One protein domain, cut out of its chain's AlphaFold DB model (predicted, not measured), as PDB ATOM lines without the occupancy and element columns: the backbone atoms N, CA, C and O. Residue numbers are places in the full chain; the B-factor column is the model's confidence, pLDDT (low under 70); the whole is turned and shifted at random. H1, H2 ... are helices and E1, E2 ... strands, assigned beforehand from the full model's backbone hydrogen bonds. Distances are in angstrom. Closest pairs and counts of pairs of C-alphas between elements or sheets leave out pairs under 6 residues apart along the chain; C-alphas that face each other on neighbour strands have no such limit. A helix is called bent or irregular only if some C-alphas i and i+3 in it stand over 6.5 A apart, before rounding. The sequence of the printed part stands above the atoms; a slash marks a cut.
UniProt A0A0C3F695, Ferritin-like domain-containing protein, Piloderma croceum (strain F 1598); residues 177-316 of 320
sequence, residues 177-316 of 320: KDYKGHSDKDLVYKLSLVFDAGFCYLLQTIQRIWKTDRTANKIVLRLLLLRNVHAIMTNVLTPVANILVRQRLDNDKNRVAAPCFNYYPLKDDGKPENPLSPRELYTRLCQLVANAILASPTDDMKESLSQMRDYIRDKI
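AT A GLANCE: This is residues 177 to 316 of the 320 residues of the protein "Ferritin-like domain-containing protein" of Piloderma croceum (strain F 1598) (UniProt A0A0C3F695). What does the model look like at first sight? It is a four-helix bundle made of two helical hairpins side by side: the long hairpin H1 and H2, and the shorter hairpin H3 and H4 packed along one side of it, H3 on H1 and H4 on H2. The joined ends of H1 and H2 reach past the shorter hairpin, while the small strand E1 lies beyond the other end of H2, and a long link without a named element leads from E1 to H3. What are the counts and the size? The printed part has 140 residues, with four named helices and one named strand in the order H1, H2, E1, H3, H4; the class is mostly helix, and E1 pairs with no named strand. The whole is compact, with a radius of gyration of the C-alphas of 15.9 A, and elongated, spanning 55 by 34 by 22 A.

HOW THE PARTS SIT: What touches the longest helix? H2, residues 219 to 244, touches H1, residues 187 to 210; they run opposite ways at a shallow tilt of 22 degrees and form a helical hairpin, their closest C-alphas being those of Phe 195 and Leu 237, 5.9 A apart. H2 also touches H4, residues 299 to 315, opposite ways at a shallow tilt of 11 degrees, the closest C-alphas being those of Val 236 and Met 308, 6.5 A apart. How does the bundle continue from there? H3, residues 278 to 295, touches H4 with residues 286 to 294 alone; the two form a helical hairpin, opposite ways at a shallow tilt of 16 degrees, and the closest C-alphas are those of Ile 293 and Lys 302, 5.1 A apart. H3 also touches H1, opposite ways at a shallow tilt of 21 degrees, the closest C-alphas being those of Leu 187 and Ala 295, 5.3 A apart. Which parts stay apart? H1 and H4 are apart, and so are H2 and H3. E1, residues 252 to 256, is apart from H1, H3 and H4, and its closest C-alpha to H2 is that of Val 256, 7.4 A from that of Leu 244. What do the backbone N and O atoms show? In H1, H3 and H4 every O i to N i+4 pair is within hydrogen-bond range, and in H2 19 of 22 are.

IN THESE COORDINATES: Where does the longest helix run, and is it bent? H2 measures 36.1 A from C-alpha 219 at (-58.088, -59.616, 16.128) to C-alpha 244 at (-37.030, -38.593, -4.238). It is neither bent nor irregular, but only just: C-alphas 235 and 238 are 6.4 A apart. How long are the other elements? H1 measures 35.0 A, starting from C-alpha 187 at (-31.915, -33.965, 1.596). H3 measures 25.6 A and E1 8.2 A, while H4 measures 23.5 A and ends with C-alpha 315 at (-52.458, -43.467, 12.145).

THE WHOLE: How far does the domain reach? The two C-alphas farthest apart are those of Ala 216 and Asn 251, at 55.8 A. Is the backbone continuous, and which links are long? The printed part has no cut; the link from H3 to H4 is tight, those from H1 to H2 and from H2 to E1 are short, and the link from E1 to H3, residues 257 to 277, is long, its C-alphas lying 10 to 21 A from the mean of all C-alphas. Is confidence low anywhere? The mean pLDDT of the printed part is 94.3, and no printed residue is under 70.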
ATOM      1  N   LYS A 177     -26.175 -44.803   0.816       94.69
ATOM      2  CA  LYS A 177     -24.836 -44.218   1.005       94.69
ATOM      3  C   LYS A 177     -24.364 -43.371  -0.185       94.69
ATOM      4  O   LYS A 177     -23.602 -42.433   0.031       94.69
ATOM      5  N   ASP A 178     -24.827 -43.665  -1.401       93.56
ATOM      6  CA  ASP A 178     -24.414 -42.958  -2.615       93.56
ATOM      7  C   ASP A 178     -25.041 -41.564  -2.691       93.56
ATOM      8  O   ASP A 178     -24.570 -40.723  -3.445       93.56
ATOM      9  N   TYR A 179     -26.081 -41.294  -1.895       95.25
ATOM     10  CA  TYR A 179     -26.703 -39.975  -1.801       95.25
ATOM     11  C   TYR A 179     -26.096 -39.078  -0.722       95.25
ATOM     12  O   TYR A 179     -26.446 -37.900  -0.663       95.25
ATOM     13  N   LYS A 180     -25.190 -39.598   0.113       94.44
ATOM     14  CA  LYS A 180     -24.571 -38.834   1.201       94.44
ATOM     15  C   LYS A 180     -23.702 -37.710   0.638       94.44
ATOM     16  O   LYS A 180     -22.795 -37.945  -0.155       94.44
ATOM     17  N   GLY A 181     -23.955 -36.486   1.086       91.69
ATOM     18  CA  GLY A 181     -23.259 -35.284   0.626       91.69
ATOM     19  C   GLY A 181     -23.802 -34.705  -0.682       91.69
ATOM     20  O   GLY A 181     -23.230 -33.738  -1.180       91.69
ATOM     21  N   HIS A 182     -24.897 -35.249  -1.223       85.50
ATOM     22  CA  HIS A 182     -25.609 -34.615  -2.328       85.50
ATOM     23  C   HIS A 182     -26.533 -33.513  -1.786       85.50
ATOM     24  O   HIS A 182     -27.407 -33.780  -0.959       85.50
ATOM     25  N   SER A 183     -26.396 -32.290  -2.305       78.94
ATOM     26  CA  SER A 183     -27.047 -31.027  -1.909       78.94
ATOM     27  C   SER A 183     -26.585 -30.401  -0.584       78.94
ATOM     28  O   SER A 183     -26.183 -31.089   0.353       78.94
ATOM     29  N   ASP A 184     -26.762 -29.079  -0.466       74.25
ATOM     30  CA  ASP A 184     -26.368 -28.240   0.685       74.25
ATOM     31  C   ASP A 184     -26.910 -28.705   2.056       74.25
ATOM     32  O   ASP A 184     -26.454 -28.237   3.102       74.25
ATOM     33  N   LYS A 185     -27.897 -29.610   2.089       86.81
ATOM     34  CA  LYS A 185     -28.492 -30.145   3.327       86.81
ATOM     35  C   LYS A 185     -28.665 -31.659   3.335       86.81
ATOM     36  O   LYS A 185     -29.341 -32.165   4.237       86.81
ATOM     37  N   ASP A 186     -28.080 -32.371   2.379       94.69
ATOM     38  CA  ASP A 186     -28.143 -33.834   2.321       94.69
ATOM     39  C   ASP A 186     -29.590 -34.371   2.290       94.69
ATOM     40  O   ASP A 186     -29.947 -35.351   2.948       94.69
ATOM     41  N   LEU A 187     -30.486 -33.646   1.604       96.31
ATOM     42  CA  LEU A 187     -31.915 -33.965   1.596       96.31
ATOM     43  C   LEU A 187     -32.171 -35.333   0.954       96.31
ATOM     44  O   LEU A 187     -32.968 -36.108   1.477       96.31
ATOM     45  N   VAL A 188     -31.494 -35.629  -0.158       97.00
ATOM     46  CA  VAL A 188     -31.669 -36.888  -0.897       97.00
ATOM     47  C   VAL A 188     -31.315 -38.085  -0.016       97.00
ATOM     48  O   VAL A 188     -32.115 -39.010   0.098       97.00
ATOM     49  N   TYR A 189     -30.180 -38.017   0.681       97.56
ATOM     50  CA  TYR A 189     -29.758 -39.021   1.657       97.56
ATOM     51  C   TYR A 189     -30.776 -39.211   2.786       97.56
ATOM     52  O   TYR A 189     -31.140 -40.328   3.147       97.56
ATOM     53  N   LYS A 190     -31.292 -38.112   3.345       98.12
ATOM     54  CA  LYS A 190     -32.296 -38.182   4.418       98.12
ATOM     55  C   LYS A 190     -33.597 -38.813   3.939       98.12
ATOM     56  O   LYS A 190     -34.175 -39.615   4.665       98.12
ATOM     57  N   LEU A 191     -34.052 -38.481   2.732       98.19
ATOM     58  CA  LEU A 191     -35.241 -39.088   2.138       98.19
ATOM     59  C   LEU A 191     -35.038 -40.580   1.853       98.19
ATOM     60  O   LEU A 191     -35.947 -41.364   2.113       98.19
ATOM     61  N   SER A 192     -33.862 -40.991   1.373       98.06
ATOM     62  CA  SER A 192     -33.589 -42.410   1.127       98.06
ATOM     63  C   SER A 192     -33.523 -43.211   2.431       98.06
ATOM     64  O   SER A 192     -34.096 -44.294   2.494       98.06
ATOM     65  N   LEU A 193     -32.979 -42.639   3.515       98.25
ATOM     66  CA  LEU A 193     -33.064 -43.233   4.856       98.25
ATOM     67  C   LEU A 193     -34.513 -43.389   5.340       98.25
ATOM     68  O   LEU A 193     -34.850 -44.420   5.921       98.25
ATOM     69  N   VAL A 194     -35.379 -42.388   5.118       98.56
ATOM     70  CA  VAL A 194     -36.816 -42.512   5.440       98.56
ATOM     71  C   VAL A 194     -37.434 -43.668   4.655       98.56
ATOM     72  O   VAL A 194     -38.190 -44.451   5.232       98.56
ATOM     73  N   PHE A 195     -37.111 -43.789   3.364       98.62
ATOM     74  CA  PHE A 195     -37.624 -44.863   2.518       98.62
ATOM     75  C   PHE A 195     -37.174 -46.244   3.016       98.62
ATOM     76  O   PHE A 195     -38.019 -47.107   3.245       98.62
ATOM     77  N   ASP A 196     -35.875 -46.436   3.254       98.19
ATOM     78  CA  ASP A 196     -35.305 -47.709   3.710       98.19
ATOM     79  C   ASP A 196     -35.853 -48.121   5.086       98.19
ATOM     80  O   ASP A 196     -36.274 -49.263   5.280       98.19
ATOM     81  N   ALA A 197     -35.932 -47.181   6.035       98.38
ATOM     82  CA  ALA A 197     -36.525 -47.434   7.348       98.38
ATOM     83  C   ALA A 197     -38.026 -47.756   7.250       98.38
ATOM     84  O   ALA A 197     -38.509 -48.660   7.934       98.38
ATOM     85  N   GLY A 198     -38.762 -47.047   6.387       98.31
ATOM     86  CA  GLY A 198     -40.174 -47.314   6.115       98.31
ATOM     87  C   GLY A 198     -40.394 -48.698   5.504       98.31
ATOM     88  O   GLY A 198     -41.300 -49.416   5.923       98.31
ATOM     89  N   PHE A 199     -39.534 -49.104   4.569       98.31
ATOM     90  CA  PHE A 199     -39.586 -50.412   3.921       98.31
ATOM     91  C   PHE A 199     -39.261 -51.535   4.913       98.31
ATOM     92  O   PHE A 199     -40.020 -52.492   5.039       98.31
ATOM     93  N   CYS A 200     -38.207 -51.379   5.716       97.69
ATOM     94  CA  CYS A 200     -37.886 -52.321   6.789       97.69
ATOM     95  C   CYS A 200     -39.030 -52.447   7.813       97.69
ATOM     96  O   CYS A 200     -39.339 -53.546   8.277       97.69
ATOM     97  N   TYR A 201     -39.700 -51.336   8.143       97.69
ATOM     98  CA  TYR A 201     -40.836 -51.345   9.068       97.69
ATOM     99  C   TYR A 201     -42.065 -52.034   8.463       97.69
ATOM    100  O   TYR A 201     -42.776 -52.756   9.167       97.69
ATOM    101  N   LEU A 202     -42.288 -51.883   7.153       97.62
ATOM    102  CA  LEU A 202     -43.298 -52.636   6.408       97.62
ATOM    103  C   LEU A 202     -43.040 -54.147   6.506       97.62
ATOM    104  O   LEU A 202     -43.950 -54.884   6.881       97.62
ATOM    105  N   LEU A 203     -41.806 -54.599   6.256       96.88
ATOM    106  CA  LEU A 203     -41.437 -56.019   6.330       96.88
ATOM    107  C   LEU A 203     -41.650 -56.607   7.731       96.88
ATOM    108  O   LEU A 203     -42.261 -57.670   7.865       96.88
ATOM    109  N   GLN A 204     -41.230 -55.894   8.784       95.62
ATOM    110  CA  GLN A 204     -41.529 -56.301  10.162       95.62
ATOM    111  C   GLN A 204     -43.036 -56.381  10.424       95.62
ATOM    112  O   GLN A 204     -43.502 -57.295  11.103       95.62
ATOM    113  N   THR A 205     -43.811 -55.428   9.900       95.81
ATOM    114  CA  THR A 205     -45.268 -55.401  10.084       95.81
ATOM    115  C   THR A 205     -45.924 -56.605   9.405       95.81
ATOM    116  O   THR A 205     -46.708 -57.295  10.053       95.81
ATOM    117  N   ILE A 206     -45.555 -56.928   8.159       94.75
ATOM    118  CA  ILE A 206     -46.062 -58.105   7.427       94.75
ATOM    119  C   ILE A 206     -45.739 -59.398   8.186       94.75
ATOM    120  O   ILE A 206     -46.634 -60.199   8.457       94.75
ATOM    121  N   GLN A 207     -44.485 -59.574   8.608       93.12
ATOM    122  CA  GLN A 207     -44.055 -60.764   9.351       93.12
ATOM    123  C   GLN A 207     -44.839 -60.953  10.656       93.12
ATOM    124  O   GLN A 207     -45.108 -62.079  11.073       93.12
ATOM    125  N   ARG A 208     -45.212 -59.859  11.326       92.56
ATOM    126  CA  ARG A 208     -46.025 -59.921  12.545       92.56
ATOM    127  C   ARG A 208     -47.464 -60.314  12.256       92.56
ATOM    128  O   ARG A 208     -48.036 -61.051  13.055       92.56
ATOM    129  N   ILE A 209     -48.034 -59.879  11.131       92.88
ATOM    130  CA  ILE A 209     -49.384 -60.302  10.740       92.88
ATOM    131  C   ILE A 209     -49.426 -61.816  10.554       92.88
ATOM    132  O   ILE A 209     -50.325 -62.457  11.090       92.88
ATOM    133  N   TRP A 210     -48.414 -62.395   9.901       89.94
ATOM    134  CA  TRP A 210     -48.290 -63.851   9.745       89.94
ATOM    135  C   TRP A 210     -48.249 -64.622  11.068       89.94
ATOM    136  O   TRP A 210     -48.602 -65.792  11.094       89.94
ATOM    137  N   LYS A 211     -47.837 -63.978  12.165       89.69
ATOM    138  CA  LYS A 211     -47.762 -64.576  13.509       89.69
ATOM    139  C   LYS A 211     -48.954 -64.194  14.405       89.69
ATOM    140  O   LYS A 211     -48.983 -64.563  15.578       89.69
ATOM    141  N   THR A 212     -49.910 -63.414  13.893       90.94
ATOM    142  CA  THR A 212     -51.046 -62.883  14.662       90.94
ATOM    143  C   THR A 212     -52.350 -63.505  14.177       90.94
ATOM    144  O   THR A 212     -52.888 -63.119  13.138       90.94
ATOM    145  N   ASP A 213     -52.869 -64.456  14.954       89.38
ATOM    146  CA  ASP A 213     -54.140 -65.122  14.673       89.38
ATOM    147  C   ASP A 213     -55.375 -64.194  14.797       89.38
ATOM    148  O   ASP A 213     -55.314 -63.074  15.315       89.38
ATOM    149  N   ARG A 214     -56.526 -64.673  14.307       87.12
ATOM    150  CA  ARG A 214     -57.840 -64.007  14.362       87.12
ATOM    151  C   ARG A 214     -58.636 -64.279  15.644       87.12
ATOM    152  O   ARG A 214     -59.845 -64.046  15.673       87.12
ATOM    153  N   THR A 215     -58.013 -64.765  16.715       85.75
ATOM    154  CA  THR A 215     -58.734 -64.991  17.977       85.75
ATOM    155  C   THR A 215     -59.180 -63.670  18.614       85.75
ATOM    156  O   THR A 215     -58.632 -62.600  18.337       85.75
ATOM    157  N   ALA A 216     -60.191 -63.717  19.486       79.50
ATOM    158  CA  ALA A 216     -60.819 -62.520  20.057       79.50
ATOM    159  C   ALA A 216     -59.833 -61.570  20.769       79.50
ATOM    160  O   ALA A 216     -60.029 -60.357  20.757       79.50
ATOM    161  N   ASN A 217     -58.754 -62.093  21.356       85.69
ATOM    162  CA  ASN A 217     -57.714 -61.298  22.012       85.69
ATOM    163  C   ASN A 217     -56.674 -60.707  21.042       85.69
ATOM    164  O   ASN A 217     -55.975 -59.775  21.435       85.69
ATOM    165  N   LYS A 218     -56.564 -61.209  19.804       89.81
ATOM    166  CA  LYS A 218     -55.563 -60.760  18.817       89.81
ATOM    167  C   LYS A 218     -56.148 -60.090  17.575       89.81
ATOM    168  O   LYS A 218     -55.419 -59.387  16.880       89.81
ATOM    169  N   ILE A 219     -57.453 -60.202  17.320       91.19
ATOM    170  CA  ILE A 219     -58.088 -59.616  16.128       91.19
ATOM    171  C   ILE A 219     -57.881 -58.098  16.021       91.19
ATOM    172  O   ILE A 219     -57.600 -57.586  14.941       91.19
ATOM    173  N   VAL A 220     -57.938 -57.374  17.145       91.62
ATOM    174  CA  VAL A 220     -57.683 -55.923  17.180       91.62
ATOM    175  C   VAL A 220     -56.252 -55.609  16.734       91.62
ATOM    176  O   VAL A 220     -56.037 -54.661  15.981       91.62
ATOM    177  N   LEU A 221     -55.291 -56.432  17.164       92.31
ATOM    178  CA  LEU A 221     -53.886 -56.330  16.779       92.31
ATOM    179  C   LEU A 221     -53.711 -56.604  15.284       92.31
ATOM    180  O   LEU A 221     -53.134 -55.799  14.562       92.31
ATOM    181  N   ARG A 222     -54.291 -57.701  14.785       92.44
ATOM    182  CA  ARG A 222     -54.215 -58.073  13.368       92.44
ATOM    183  C   ARG A 222     -54.755 -56.966  12.459       92.44
ATOM    184  O   ARG A 222     -54.088 -56.587  11.499       92.44
ATOM    185  N   LEU A 223     -55.924 -56.412  12.786       92.12
ATOM    186  CA  LEU A 223     -56.529 -55.306  12.036       92.12
ATOM    187  C   LEU A 223     -55.669 -54.037  12.082       92.12
ATOM    188  O   LEU A 223     -55.557 -53.323  11.084       92.12
ATOM    189  N   LEU A 224     -55.035 -53.757  13.224       93.56
ATOM    190  CA  LEU A 224     -54.098 -52.647  13.354       93.56
ATOM    191  C   LEU A 224     -52.870 -52.839  12.456       93.56
ATOM    192  O   LEU A 224     -52.484 -51.903  11.754       93.56
ATOM    193  N   LEU A 225     -52.281 -54.035  12.442       94.69
ATOM    194  CA  LEU A 225     -51.133 -54.354  11.598       94.69
ATOM    195  C   LEU A 225     -51.481 -54.297  10.103       94.69
ATOM    196  O   LEU A 225     -50.727 -53.701   9.337       94.69
ATOM    197  N   LEU A 226     -52.632 -54.836   9.686       93.56
ATOM    198  CA  LEU A 226     -53.127 -54.727   8.303       93.56
ATOM    199  C   LEU A 226     -53.277 -53.265   7.876       93.56
ATOM    200  O   LEU A 226     -52.785 -52.855   6.822       93.56
ATOM    201  N   ARG A 227     -53.880 -52.440   8.742       94.25
ATOM    202  CA  ARG A 227     -53.979 -50.998   8.505       94.25
ATOM    203  C   ARG A 227     -52.600 -50.352   8.411       94.25
ATOM    204  O   ARG A 227     -52.410 -49.490   7.558       94.25
ATOM    205  N   ASN A 228     -51.653 -50.753   9.259       96.06
ATOM    206  CA  ASN A 228     -50.279 -50.260   9.213       96.06
ATOM    207  C   ASN A 228     -49.595 -50.627   7.884       96.06
ATOM    208  O   ASN A 228     -48.966 -49.752   7.302       96.06
ATOM    209  N   VAL A 229     -49.749 -51.854   7.368       95.62
ATOM    210  CA  VAL A 229     -49.198 -52.268   6.059       95.62
ATOM    211  C   VAL A 229     -49.667 -51.324   4.956       95.62
ATOM    212  O   VAL A 229     -48.845 -50.683   4.298       95.62
ATOM    213  N   HIS A 230     -50.986 -51.156   4.819       94.62
ATOM    214  CA  HIS A 230     -51.555 -50.264   3.811       94.62
ATOM    215  C   HIS A 230     -51.104 -48.808   4.018       94.62
ATOM    216  O   HIS A 230     -50.708 -48.128   3.069       94.62
ATOM    217  N   ALA A 231     -51.127 -48.326   5.264       96.50
ATOM    218  CA  ALA A 231     -50.702 -46.982   5.641       96.50
ATOM    219  C   ALA A 231     -49.241 -46.695   5.266       96.50
ATOM    220  O   ALA A 231     -48.964 -45.645   4.690       96.50
ATOM    221  N   ILE A 232     -48.318 -47.613   5.563       98.00
ATOM    222  CA  ILE A 232     -46.893 -47.454   5.254       98.00
ATOM    223  C   ILE A 232     -46.691 -47.393   3.739       98.00
ATOM    224  O   ILE A 232     -46.032 -46.478   3.250       98.00
ATOM    225  N   MET A 233     -47.298 -48.310   2.981       97.38
ATOM    226  CA  MET A 233     -47.169 -48.325   1.521       97.38
ATOM    227  C   MET A 233     -47.686 -47.025   0.892       97.38
ATOM    228  O   MET A 233     -46.971 -46.367   0.137       97.38
ATOM    229  N   THR A 234     -48.908 -46.622   1.239       96.94
ATOM    230  CA  THR A 234     -49.613 -45.526   0.552       96.94
ATOM    231  C   THR A 234     -49.259 -44.133   1.063       96.94
ATOM    232  O   THR A 234     -49.216 -43.196   0.271       96.94
ATOM    233  N   ASN A 235     -48.984 -43.978   2.362       97.94
ATOM    234  CA  ASN A 235     -48.783 -42.667   2.994       97.94
ATOM    235  C   ASN A 235     -47.331 -42.407   3.418       97.94
ATOM    236  O   ASN A 235     -47.020 -41.288   3.817       97.94
ATOM    237  N   VAL A 236     -46.437 -43.400   3.321       98.31
ATOM    238  CA  VAL A 236     -45.003 -43.227   3.614       98.31
ATOM    239  C   VAL A 236     -44.157 -43.529   2.381       98.31
ATOM    240  O   VAL A 236     -43.538 -42.617   1.837       98.31
ATOM    241  N   LEU A 237     -44.160 -44.770   1.887       98.50
ATOM    242  CA  LEU A 237     -43.269 -45.181   0.797       98.50
ATOM    243  C   LEU A 237     -43.571 -44.445  -0.509       98.50
ATOM    244  O   LEU A 237     -42.666 -43.839  -1.082       98.50
ATOM    245  N   THR A 238     -44.833 -44.429  -0.948       97.88
ATOM    246  CA  THR A 238     -45.219 -43.751  -2.195       97.88
ATOM    247  C   THR A 238     -44.897 -42.252  -2.177       97.88
ATOM    248  O   THR A 238     -44.242 -41.780  -3.111       97.88
ATOM    249  N   PRO A 239     -45.271 -41.464  -1.147       98.19
ATOM    250  CA  PRO A 239     -44.953 -40.042  -1.159       98.19
ATOM    251  C   PRO A 239     -43.449 -39.764  -1.030       98.19
ATOM    252  O   PRO A 239     -42.960 -38.867  -1.713       98.19
ATOM    253  N   VAL A 240     -42.685 -40.542  -0.243       98.38
ATOM    254  CA  VAL A 240     -41.217 -40.380  -0.198       98.38
ATOM    255  C   VAL A 240     -40.588 -40.691  -1.553       98.38
ATOM    256  O   VAL A 240     -39.764 -39.906  -2.020       98.38
ATOM    257  N   ALA A 241     -41.000 -41.773  -2.221       98.00
ATOM    258  CA  ALA A 241     -40.526 -42.100  -3.565       98.00
ATOM    259  C   ALA A 241     -40.821 -40.967  -4.558       98.00
ATOM    260  O   ALA A 241     -39.929 -40.545  -5.292       98.00
ATOM    261  N   ASN A 242     -42.034 -40.408  -4.519       97.12
ATOM    262  CA  ASN A 242     -42.426 -39.280  -5.364       97.12
ATOM    263  C   ASN A 242     -41.587 -38.019  -5.111       97.12
ATOM    264  O   ASN A 242     -41.300 -37.278  -6.051       97.12
ATOM    265  N   ILE A 243     -41.192 -37.755  -3.861       97.25
ATOM    266  CA  ILE A 243     -40.298 -36.635  -3.541       97.25
ATOM    267  C   ILE A 243     -38.877 -36.938  -4.032       97.25
ATOM    268  O   ILE A 243     -38.273 -36.065  -4.657       97.25
ATOM    269  N   LEU A 244     -38.363 -38.153  -3.802       97.06
ATOM    270  CA  LEU A 244     -37.030 -38.593  -4.238       97.06
ATOM    271  C   LEU A 244     -36.832 -38.396  -5.743       97.06
ATOM    272  O   LEU A 244     -35.891 -37.717  -6.145       97.06
ATOM    273  N   VAL A 245     -37.760 -38.881  -6.571       96.25
ATOM    274  CA  VAL A 245     -37.646 -38.792  -8.041       96.25
ATOM    275  C   VAL A 245     -37.793 -37.372  -8.603       96.25
ATOM    276  O   VAL A 245     -37.635 -37.155  -9.801       96.25
ATOM    277  N   ARG A 246     -38.071 -36.375  -7.753       95.25
ATOM    278  CA  ARG A 246     -38.038 -34.945  -8.107       95.25
ATOM    279  C   ARG A 246     -36.722 -34.270  -7.721       95.25
ATOM    280  O   ARG A 246     -36.479 -33.142  -8.151       95.25
ATOM    281  N   GLN A 247     -35.878 -34.927  -6.925       95.25
ATOM    282  CA  GLN A 247     -34.589 -34.381  -6.508       95.25
ATOM    283  C   GLN A 247     -33.535 -34.679  -7.570       95.25
ATOM    284  O   GLN A 247     -33.258 -35.840  -7.861       95.25
ATOM    285  N   ARG A 248     -32.936 -33.633  -8.145       94.75
ATOM    286  CA  ARG A 248     -31.812 -33.771  -9.080       94.75
ATOM    287  C   ARG A 248     -30.527 -34.096  -8.325       94.75
ATOM    288  O   ARG A 248     -30.334 -33.604  -7.217       94.75
ATOM    289  N   LEU A 249     -29.652 -34.884  -8.941       93.69
ATOM    290  CA  LEU A 249     -28.339 -35.204  -8.384       93.69
ATOM    291  C   LEU A 249     -27.286 -34.196  -8.871       93.69
ATOM    292  O   LEU A 249     -27.285 -33.795 -10.034       93.69
ATOM    293  N   ASP A 250     -26.372 -33.788  -7.988       88.00
ATOM    294  CA  ASP A 250     -25.384 -32.736  -8.292       88.00
ATOM    295  C   ASP A 250     -24.395 -33.124  -9.399       88.00
ATOM    296  O   ASP A 250     -23.950 -32.278 -10.175       88.00
ATOM    297  N   ASN A 251     -24.062 -34.413  -9.483       82.75
ATOM    298  CA  ASN A 251     -23.123 -34.963 -10.458       82.75
ATOM    299  C   ASN A 251     -23.719 -35.097 -11.870       82.75
ATOM    300  O   ASN A 251     -22.965 -35.187 -12.836       82.75
ATOM    301  N   ASP A 252     -25.048 -35.088 -12.006       84.69
ATOM    302  CA  ASP A 252     -25.742 -35.125 -13.290       84.69
ATOM    303  C   ASP A 252     -27.132 -34.487 -13.164       84.69
ATOM    304  O   ASP A 252     -28.091 -35.105 -12.701       84.69
ATOM    305  N   LYS A 253     -27.263 -33.248 -13.657       83.19
ATOM    306  CA  LYS A 253     -28.519 -32.476 -13.615       83.19
ATOM    307  C   LYS A 253     -29.675 -33.125 -14.383       83.19
ATOM    308  O   LYS A 253     -30.813 -32.681 -14.216       83.19
ATOM    309  N   ASN A 254     -29.398 -34.112 -15.237       89.62
ATOM    310  CA  ASN A 254     -30.416 -34.869 -15.961       89.62
ATOM    311  C   ASN A 254     -30.845 -36.136 -15.221       89.62
ATOM    312  O   ASN A 254     -31.789 -36.785 -15.674       89.62
ATOM    313  N   ARG A 255     -30.172 -36.499 -14.122       94.50
ATOM    314  CA  ARG A 255     -30.535 -37.625 -13.266       94.50
ATOM    315  C   ARG A 255     -31.240 -37.150 -12.009       94.50
ATOM    316  O   ARG A 255     -30.903 -36.121 -11.421       94.50
ATOM    317  N   VAL A 256     -32.221 -37.938 -11.598       96.38
ATOM    318  CA  VAL A 256     -32.962 -37.753 -10.355       96.38
ATOM    319  C   VAL A 256     -32.691 -38.914  -9.409       96.38
ATOM    320  O   VAL A 256     -32.295 -39.994  -9.846       96.38
ATOM    321  N   ALA A 257     -32.874 -38.688  -8.113       96.81
ATOM    322  CA  ALA A 257     -32.756 -39.746  -7.121       96.81
ATOM    323  C   ALA A 257     -33.873 -40.792  -7.270       96.81
ATOM    324  O   ALA A 257     -34.884 -40.573  -7.934       96.81
ATOM    325  N   ALA A 258     -33.690 -41.938  -6.628       97.19
ATOM    326  CA  ALA A 258     -34.633 -43.049  -6.616       97.19
ATOM    327  C   ALA A 258     -34.586 -43.795  -5.273       97.19
ATOM    328  O   ALA A 258     -33.575 -43.698  -4.572       97.19
ATOM    329  N   PRO A 259     -35.651 -44.534  -4.910       97.56
ATOM    330  CA  PRO A 259     -35.661 -45.385  -3.721       97.56
ATOM    331  C   PRO A 259     -34.601 -46.492  -3.772       97.56
ATOM    332  O   PRO A 259     -34.367 -47.043  -4.842       97.56
ATOM    333  N   CYS A 260     -34.002 -46.835  -2.627       95.81
ATOM    334  CA  CYS A 260     -32.854 -47.752  -2.557       95.81
ATOM    335  C   CYS A 260     -33.197 -49.169  -2.070       95.81
ATOM    336  O   CYS A 260     -32.506 -50.120  -2.431       95.81
ATOM    337  N   PHE A 261     -34.247 -49.314  -1.248       96.06
ATOM    338  CA  PHE A 261     -34.646 -50.578  -0.609       96.06
ATOM    339  C   PHE A 261     -33.520 -51.235   0.206       96.06
ATOM    340  O   PHE A 261     -33.459 -52.459   0.324       96.06
ATOM    341  N   ASN A 262     -32.602 -50.444   0.767       95.38
ATOM    342  CA  ASN A 262     -31.539 -51.006   1.589       95.38
ATOM    343  C   ASN A 262     -32.082 -51.458   2.951       95.38
ATOM    344  O   ASN A 262     -33.100 -50.971   3.446       95.38
ATOM    345  N   TYR A 263     -31.355 -52.376   3.587       96.81
ATOM    346  CA  TYR A 263     -31.538 -52.653   5.006       96.81
ATOM    347  C   TYR A 263     -31.318 -51.371   5.819       96.81
ATOM    348  O   TYR A 263     -30.471 -50.548   5.477       96.81
ATOM    349  N   TYR A 264     -32.040 -51.219   6.923       96.94
ATOM    350  CA  TYR A 264     -31.824 -50.144   7.882       96.94
ATOM    351  C   TYR A 264     -31.898 -50.701   9.308       96.94
ATOM    352  O   TYR A 264     -32.849 -51.430   9.585       96.94
ATOM    353  N   PRO A 265     -30.986 -50.334  10.233       93.62
ATOM    354  CA  PRO A 265     -29.872 -49.404  10.051       93.62
ATOM    355  C   PRO A 265     -28.619 -50.073   9.472       93.62
ATOM    356  O   PRO A 265     -28.298 -51.221   9.776       93.62
ATOM    357  N   LEU A 266     -27.881 -49.320   8.657       88.69
ATOM    358  CA  LEU A 266     -26.549 -49.692   8.182       88.69
ATOM    359  C   LEU A 266     -25.498 -48.837   8.882       88.69
ATOM    360  O   LEU A 266     -25.698 -47.640   9.090       88.69
ATOM    361  N   LYS A 267     -24.357 -49.454   9.185       87.06
ATOM    362  CA  LYS A 267     -23.141 -48.758   9.612       87.06
ATOM    363  C   LYS A 267     -22.550 -47.966   8.444       87.06
ATOM    364  O   LYS A 267     -22.835 -48.253   7.281       87.06
ATOM    365  N   ASP A 268     -21.639 -47.037   8.739       81.38
ATOM    366  CA  ASP A 268     -20.912 -46.280   7.705       81.38
ATOM    367  C   ASP A 268     -20.111 -47.186   6.745       81.38
ATOM    368  O   ASP A 268     -19.895 -46.818   5.592       81.38
ATOM    369  N   ASP A 269     -19.699 -48.384   7.183       81.81
ATOM    370  CA  ASP A 269     -19.021 -49.379   6.339       81.81
ATOM    371  C   ASP A 269     -19.986 -50.236   5.491       81.81
ATOM    372  O   ASP A 269     -19.550 -51.157   4.798       81.81
ATOM    373  N   GLY A 270     -21.290 -49.939   5.528       81.94
ATOM    374  CA  GLY A 270     -22.330 -50.631   4.767       81.94
ATOM    375  C   GLY A 270     -22.741 -51.989   5.339       81.94
ATOM    376  O   GLY A 270     -23.510 -52.703   4.694       81.94
ATOM    377  N   LYS A 271     -22.251 -52.367   6.527       85.62
ATOM    378  CA  LYS A 271     -22.687 -53.588   7.217       85.62
ATOM    379  C   LYS A 271     -23.979 -53.348   8.001       85.62
ATOM    380  O   LYS A 271     -24.183 -52.235   8.495       85.62
ATOM    381  N   PRO A 272     -24.824 -54.378   8.176       89.88
ATOM    382  CA  PRO A 272     -26.000 -54.266   9.026       89.88
ATOM    383  C   PRO A 272     -25.594 -53.983  10.471       89.88
ATOM    384  O   PRO A 272     -24.613 -54.523  11.000       89.88
ATOM    385  N   GLU A 273     -26.360 -53.119  11.119       91.38
ATOM    386  CA  GLU A 273     -26.458 -53.124  12.573       91.38
ATOM    387  C   GLU A 273     -27.408 -54.234  13.037       91.38
ATOM    388  O   GLU A 273     -27.997 -54.952  12.229       91.38
ATOM    389  N   ASN A 274     -27.546 -54.395  14.354       90.25
ATOM    390  CA  ASN A 274     -28.548 -55.306  14.887       90.25
ATOM    391  C   ASN A 274     -29.950 -54.853  14.442       90.25
ATOM    392  O   ASN A 274     -30.224 -53.646  14.465       90.25
ATOM    393  N   PRO A 275     -30.846 -55.793  14.093       91.50
ATOM    394  CA  PRO A 275     -32.214 -55.457  13.738       91.50
ATOM    395  C   PRO A 275     -32.882 -54.708  14.885       91.50
ATOM    396  O   PRO A 275     -32.887 -55.163  16.030       91.50
ATOM    397  N   LEU A 276     -33.442 -53.544  14.564       94.75
ATOM    398  CA  LEU A 276     -34.197 -52.753  15.527       94.75
ATOM    399  C   LEU A 276     -35.523 -53.443  15.841       94.75
ATOM    400  O   LEU A 276     -36.180 -53.977  14.942       94.75
ATOM    401  N   SER A 277     -35.967 -53.367  17.095       94.44
ATOM    402  CA  SER A 277     -37.334 -53.766  17.439       94.44
ATOM    403  C   SER A 277     -38.363 -52.896  16.695       94.44
ATOM    404  O   SER A 277     -38.045 -51.765  16.302       94.44
ATOM    405  N   PRO A 278     -39.625 -53.343  16.548       94.31
ATOM    406  CA  PRO A 278     -40.646 -52.557  15.855       94.31
ATOM    407  C   PRO A 278     -40.806 -51.139  16.421       94.31
ATOM    408  O   PRO A 278     -40.947 -50.170  15.677       94.31
ATOM    409  N   ARG A 279     -40.746 -50.999  17.751       95.62
ATOM    410  CA  ARG A 279     -40.881 -49.709  18.431       95.62
ATOM    411  C   ARG A 279     -39.691 -48.794  18.158       95.62
ATOM    412  O   ARG A 279     -39.891 -47.616  17.867       95.62
ATOM    413  N   GLU A 280     -38.473 -49.325  18.217       96.31
ATOM    414  CA  GLU A 280     -37.262 -48.562  17.901       96.31
ATOM    415  C   GLU A 280     -37.252 -48.130  16.436       96.31
ATOM    416  O   GLU A 280     -36.995 -46.958  16.156       96.31
ATOM    417  N   LEU A 281     -37.592 -49.030  15.508       96.50
ATOM    418  CA  LEU A 281     -37.638 -48.723  14.080       96.50
ATOM    419  C   LEU A 281     -38.697 -47.658  13.760       96.50
ATOM    420  O   LEU A 281     -38.404 -46.713  13.031       96.50
ATOM    421  N   TYR A 282     -39.879 -47.729  14.377       97.50
ATOM    422  CA  TYR A 282     -40.889 -46.672  14.282       97.50
ATOM    423  C   TYR A 282     -40.381 -45.325  14.823       97.50
ATOM    424  O   TYR A 282     -40.562 -44.280  14.187       97.50
ATOM    425  N   THR A 283     -39.726 -45.319  15.992       97.25
ATOM    426  CA  THR A 283     -39.155 -44.092  16.567       97.25
ATOM    427  C   THR A 283     -38.087 -43.506  15.646       97.25
ATOM    428  O   THR A 283     -38.075 -42.292  15.425       97.25
ATOM    429  N   ARG A 284     -37.230 -44.350  15.059       97.56
ATOM    430  CA  ARG A 284     -36.243 -43.925  14.061       97.56
ATOM    431  C   ARG A 284     -36.907 -43.364  12.812       97.56
ATOM    432  O   ARG A 284     -36.519 -42.280  12.392       97.56
ATOM    433  N   LEU A 285     -37.938 -44.013  12.276       98.25
ATOM    434  CA  LEU A 285     -38.689 -43.506  11.127       98.25
ATOM    435  C   LEU A 285     -39.240 -42.094  11.392       98.25
ATOM    436  O   LEU A 285     -39.031 -41.191  10.585       98.25
ATOM    437  N   CYS A 286     -39.851 -41.860  12.559       98.12
ATOM    438  CA  CYS A 286     -40.331 -40.528  12.954       98.12
ATOM    439  C   CYS A 286     -39.206 -39.476  12.989       98.12
ATOM    440  O   CYS A 286     -39.389 -38.352  12.517       98.12
ATOM    441  N   GLN A 287     -38.043 -39.832  13.546       98.38
ATOM    442  CA  GLN A 287     -36.871 -38.951  13.604       98.38
ATOM    443  C   GLN A 287     -36.323 -38.641  12.208       98.38
ATOM    444  O   GLN A 287     -36.001 -37.491  11.916       98.38
ATOM    445  N   LEU A 288     -36.245 -39.645  11.333       98.50
ATOM    446  CA  LEU A 288     -35.760 -39.487   9.963       98.50
ATOM    447  C   LEU A 288     -36.654 -38.538   9.159       98.50
ATOM    448  O   LEU A 288     -36.136 -37.638   8.498       98.50
ATOM    449  N   VAL A 289     -37.982 -38.655   9.283       98.50
ATOM    450  CA  VAL A 289     -38.914 -37.717   8.630       98.50
ATOM    451  C   VAL A 289     -38.720 -36.298   9.168       98.50
ATOM    452  O   VAL A 289     -38.640 -35.352   8.387       98.50
ATOM    453  N   ALA A 290     -38.569 -36.126  10.486       98.44
ATOM    454  CA  ALA A 290     -38.284 -34.814  11.074       98.44
ATOM    455  C   ALA A 290     -36.978 -34.201  10.532       98.44
ATOM    456  O   ALA A 290     -36.938 -33.015  10.202       98.44
ATOM    457  N   ASN A 291     -35.934 -35.012  10.366       98.06
ATOM    458  CA  ASN A 291     -34.665 -34.572   9.789       98.06
ATOM    459  C   ASN A 291     -34.802 -34.179   8.309       98.06
ATOM    460  O   ASN A 291     -34.194 -33.194   7.882       98.06
ATOM    461  N   ALA A 292     -35.610 -34.907   7.532       98.00
ATOM    462  CA  ALA A 292     -35.908 -34.569   6.141       98.00
ATOM    463  C   ALA A 292     -36.686 -33.244   6.021       98.00
ATOM    464  O   ALA A 292     -36.366 -32.424   5.159       98.00
ATOM    465  N   ILE A 293     -37.633 -32.969   6.931       98.12
ATOM    466  CA  ILE A 293     -38.347 -31.677   7.000       98.12
ATOM    467  C   ILE A 293     -37.355 -30.522   7.195       98.12
ATOM    468  O   ILE A 293     -37.400 -29.538   6.461       98.12
ATOM    469  N   LEU A 294     -36.418 -30.648   8.141       97.44
ATOM    470  CA  LEU A 294     -35.403 -29.613   8.399       97.44
ATOM    471  C   LEU A 294     -34.459 -29.390   7.202       97.44
ATOM    472  O   LEU A 294     -33.952 -28.283   6.996       97.44
ATOM    473  N   ALA A 295     -34.223 -30.438   6.412       96.88
ATOM    474  CA  ALA A 295     -33.400 -30.385   5.207       96.88
ATOM    475  C   ALA A 295     -34.139 -29.838   3.975       96.88
ATOM    476  O   ALA A 295     -33.490 -29.475   2.996       96.88
ATOM    477  N   SER A 296     -35.471 -29.761   4.013       96.50
ATOM    478  CA  SER A 296     -36.286 -29.410   2.849       96.50
ATOM    479  C   SER A 296     -36.132 -27.931   2.458       96.50
ATOM    480  O   SER A 296     -36.271 -27.053   3.320       96.50
ATOM    481  N   PRO A 297     -35.858 -27.619   1.176       94.50
ATOM    482  CA  PRO A 297     -35.592 -26.253   0.725       94.50
ATOM    483  C   PRO A 297     -36.863 -25.420   0.522       94.50
ATOM    484  O   PRO A 297     -36.817 -24.204   0.670       94.50
ATOM    485  N   THR A 298     -37.990 -26.060   0.204       95.31
ATOM    486  CA  THR A 298     -39.257 -25.404  -0.157       95.31
ATOM    487  C   THR A 298     -40.339 -25.678   0.877       95.31
ATOM    488  O   THR A 298     -40.385 -26.776   1.439       95.31
ATOM    489  N   ASP A 299     -41.253 -24.732   1.072       96.94
ATOM    490  CA  ASP A 299     -42.340 -24.878   2.041       96.94
ATOM    491  C   ASP A 299     -43.338 -25.977   1.645       96.94
ATOM    492  O   ASP A 299     -43.664 -26.797   2.498       96.94
ATOM    493  N   ASP A 300     -43.669 -26.131   0.359       96.44
ATOM    494  CA  ASP A 300     -44.525 -27.226  -0.142       96.44
ATOM    495  C   ASP A 300     -44.000 -28.623   0.248       96.44
ATOM    496  O   ASP A 300     -44.750 -29.541   0.595       96.44
ATOM    497  N   MET A 301     -42.677 -28.798   0.214       96.00
ATOM    498  CA  MET A 301     -42.030 -30.057   0.592       96.00
ATOM    499  C   MET A 301     -42.033 -30.256   2.107       96.00
ATOM    500  O   MET A 301     -42.298 -31.365   2.575       96.00
ATOM    501  N   LYS A 302     -41.780 -29.192   2.884       97.69
ATOM    502  CA  LYS A 302     -41.901 -29.240   4.349       97.69
ATOM    503  C   LYS A 302     -43.324 -29.585   4.764       97.69
ATOM    504  O   LYS A 302     -43.492 -30.375   5.690       97.69
ATOM    505  N   GLU A 303     -44.323 -29.019   4.094       97.81
ATOM    506  CA  GLU A 303     -45.731 -29.311   4.331       97.81
ATOM    507  C   GLU A 303     -46.029 -30.779   4.025       97.81
ATOM    508  O   GLU A 303     -46.499 -31.493   4.908       97.81
ATOM    509  N   SER A 304     -45.652 -31.267   2.838       97.25
ATOM    510  CA  SER A 304     -45.853 -32.669   2.436       97.25
ATOM    511  C   SER A 304     -45.227 -33.659   3.431       97.25
ATOM    512  O   SER A 304     -45.858 -34.631   3.850       97.25
ATOM    513  N   LEU A 305     -43.988 -33.403   3.866       98.12
ATOM    514  CA  LEU A 305     -43.306 -34.242   4.856       98.12
ATOM    515  C   LEU A 305     -43.881 -34.079   6.272       98.12
ATOM    516  O   LEU A 305     -43.862 -35.033   7.049       98.12
ATOM    517  N   SER A 306     -44.410 -32.905   6.622       98.19
ATOM    518  CA  SER A 306     -45.097 -32.691   7.904       98.19
ATOM    519  C   SER A 306     -46.415 -33.456   7.952       98.19
ATOM    520  O   SER A 306     -46.653 -34.164   8.926       98.19
ATOM    521  N   GLN A 307     -47.207 -33.412   6.877       97.88
ATOM    522  CA  GLN A 307     -48.420 -34.219   6.730       97.88
ATOM    523  C   GLN A 307     -48.102 -35.716   6.856       97.88
ATOM    524  O   GLN A 307     -48.780 -36.427   7.597       97.88
ATOM    525  N   MET A 308     -47.022 -36.189   6.221       98.25
ATOM    526  CA  MET A 308     -46.541 -37.567   6.385       98.25
ATOM    527  C   MET A 308     -46.168 -37.885   7.834       98.25
ATOM    528  O   MET A 308     -46.584 -38.912   8.369       98.25
ATOM    529  N   ARG A 309     -45.380 -37.025   8.490       98.00
ATOM    530  CA  ARG A 309     -44.971 -37.215   9.891       98.00
ATOM    531  C   ARG A 309     -46.183 -37.320  10.807       98.00
ATOM    532  O   ARG A 309     -46.224 -38.194  11.672       98.00
ATOM    533  N   ASP A 310     -47.142 -36.422  10.637       97.56
ATOM    534  CA  ASP A 310     -48.337 -36.364  11.467       97.56
ATOM    535  C   ASP A 310     -49.219 -37.596  11.193       97.56
ATOM    536  O   ASP A 310     -49.667 -38.252  12.133       97.56
ATOM    537  N   TYR A 311     -49.320 -38.038   9.934       97.56
ATOM    538  CA  TYR A 311     -49.968 -39.303   9.581       97.56
ATOM    539  C   TYR A 311     -49.300 -40.516  10.247       97.56
ATOM    540  O   TYR A 311     -49.995 -41.344  10.841       97.56
ATOM    541  N   ILE A 312     -47.965 -40.624  10.197       97.06
ATOM    542  CA  ILE A 312     -47.220 -41.695  10.879       97.06
ATOM    543  C   ILE A 312     -47.555 -41.675  12.371       97.06
ATOM    544  O   ILE A 312     -47.911 -42.709  12.926       97.06
ATOM    545  N   ARG A 313     -47.518 -40.504  13.013       96.12
ATOM    546  CA  ARG A 313     -47.789 -40.372  14.452       96.12
ATOM    547  C   ARG A 313     -49.220 -40.715  14.842       96.12
ATOM    548  O   ARG A 313     -49.435 -41.298  15.905       96.12
ATOM    549  N   ASP A 314     -50.187 -40.357  14.008       95.31
ATOM    550  CA  ASP A 314     -51.602 -40.437  14.359       95.31
ATOM    551  C   ASP A 314     -52.260 -41.740  13.911       95.31
ATOM    552  O   ASP A 314     -53.191 -42.216  14.571       95.31
ATOM    553  N   LYS A 315     -51.806 -42.320  12.796       95.12
ATOM    554  CA  LYS A 315     -52.458 -43.467  12.145       95.12
ATOM    555  C   LYS A 315     -51.643 -44.749  12.227       95.12
ATOM    556  O   LYS A 315     -52.248 -45.817  12.380       95.12
ATOM    557  N   ILE A 316     -50.315 -44.652  12.189       95.31
ATOM    558  CA  ILE A 316     -49.428 -45.803  12.363       95.31
ATOM    559  C   ILE A 316     -49.135 -45.952  13.851       95.31
ATOM    560  O   ILE A 316     -48.656 -45.037  14.514       95.31
TER     561      ILE A 316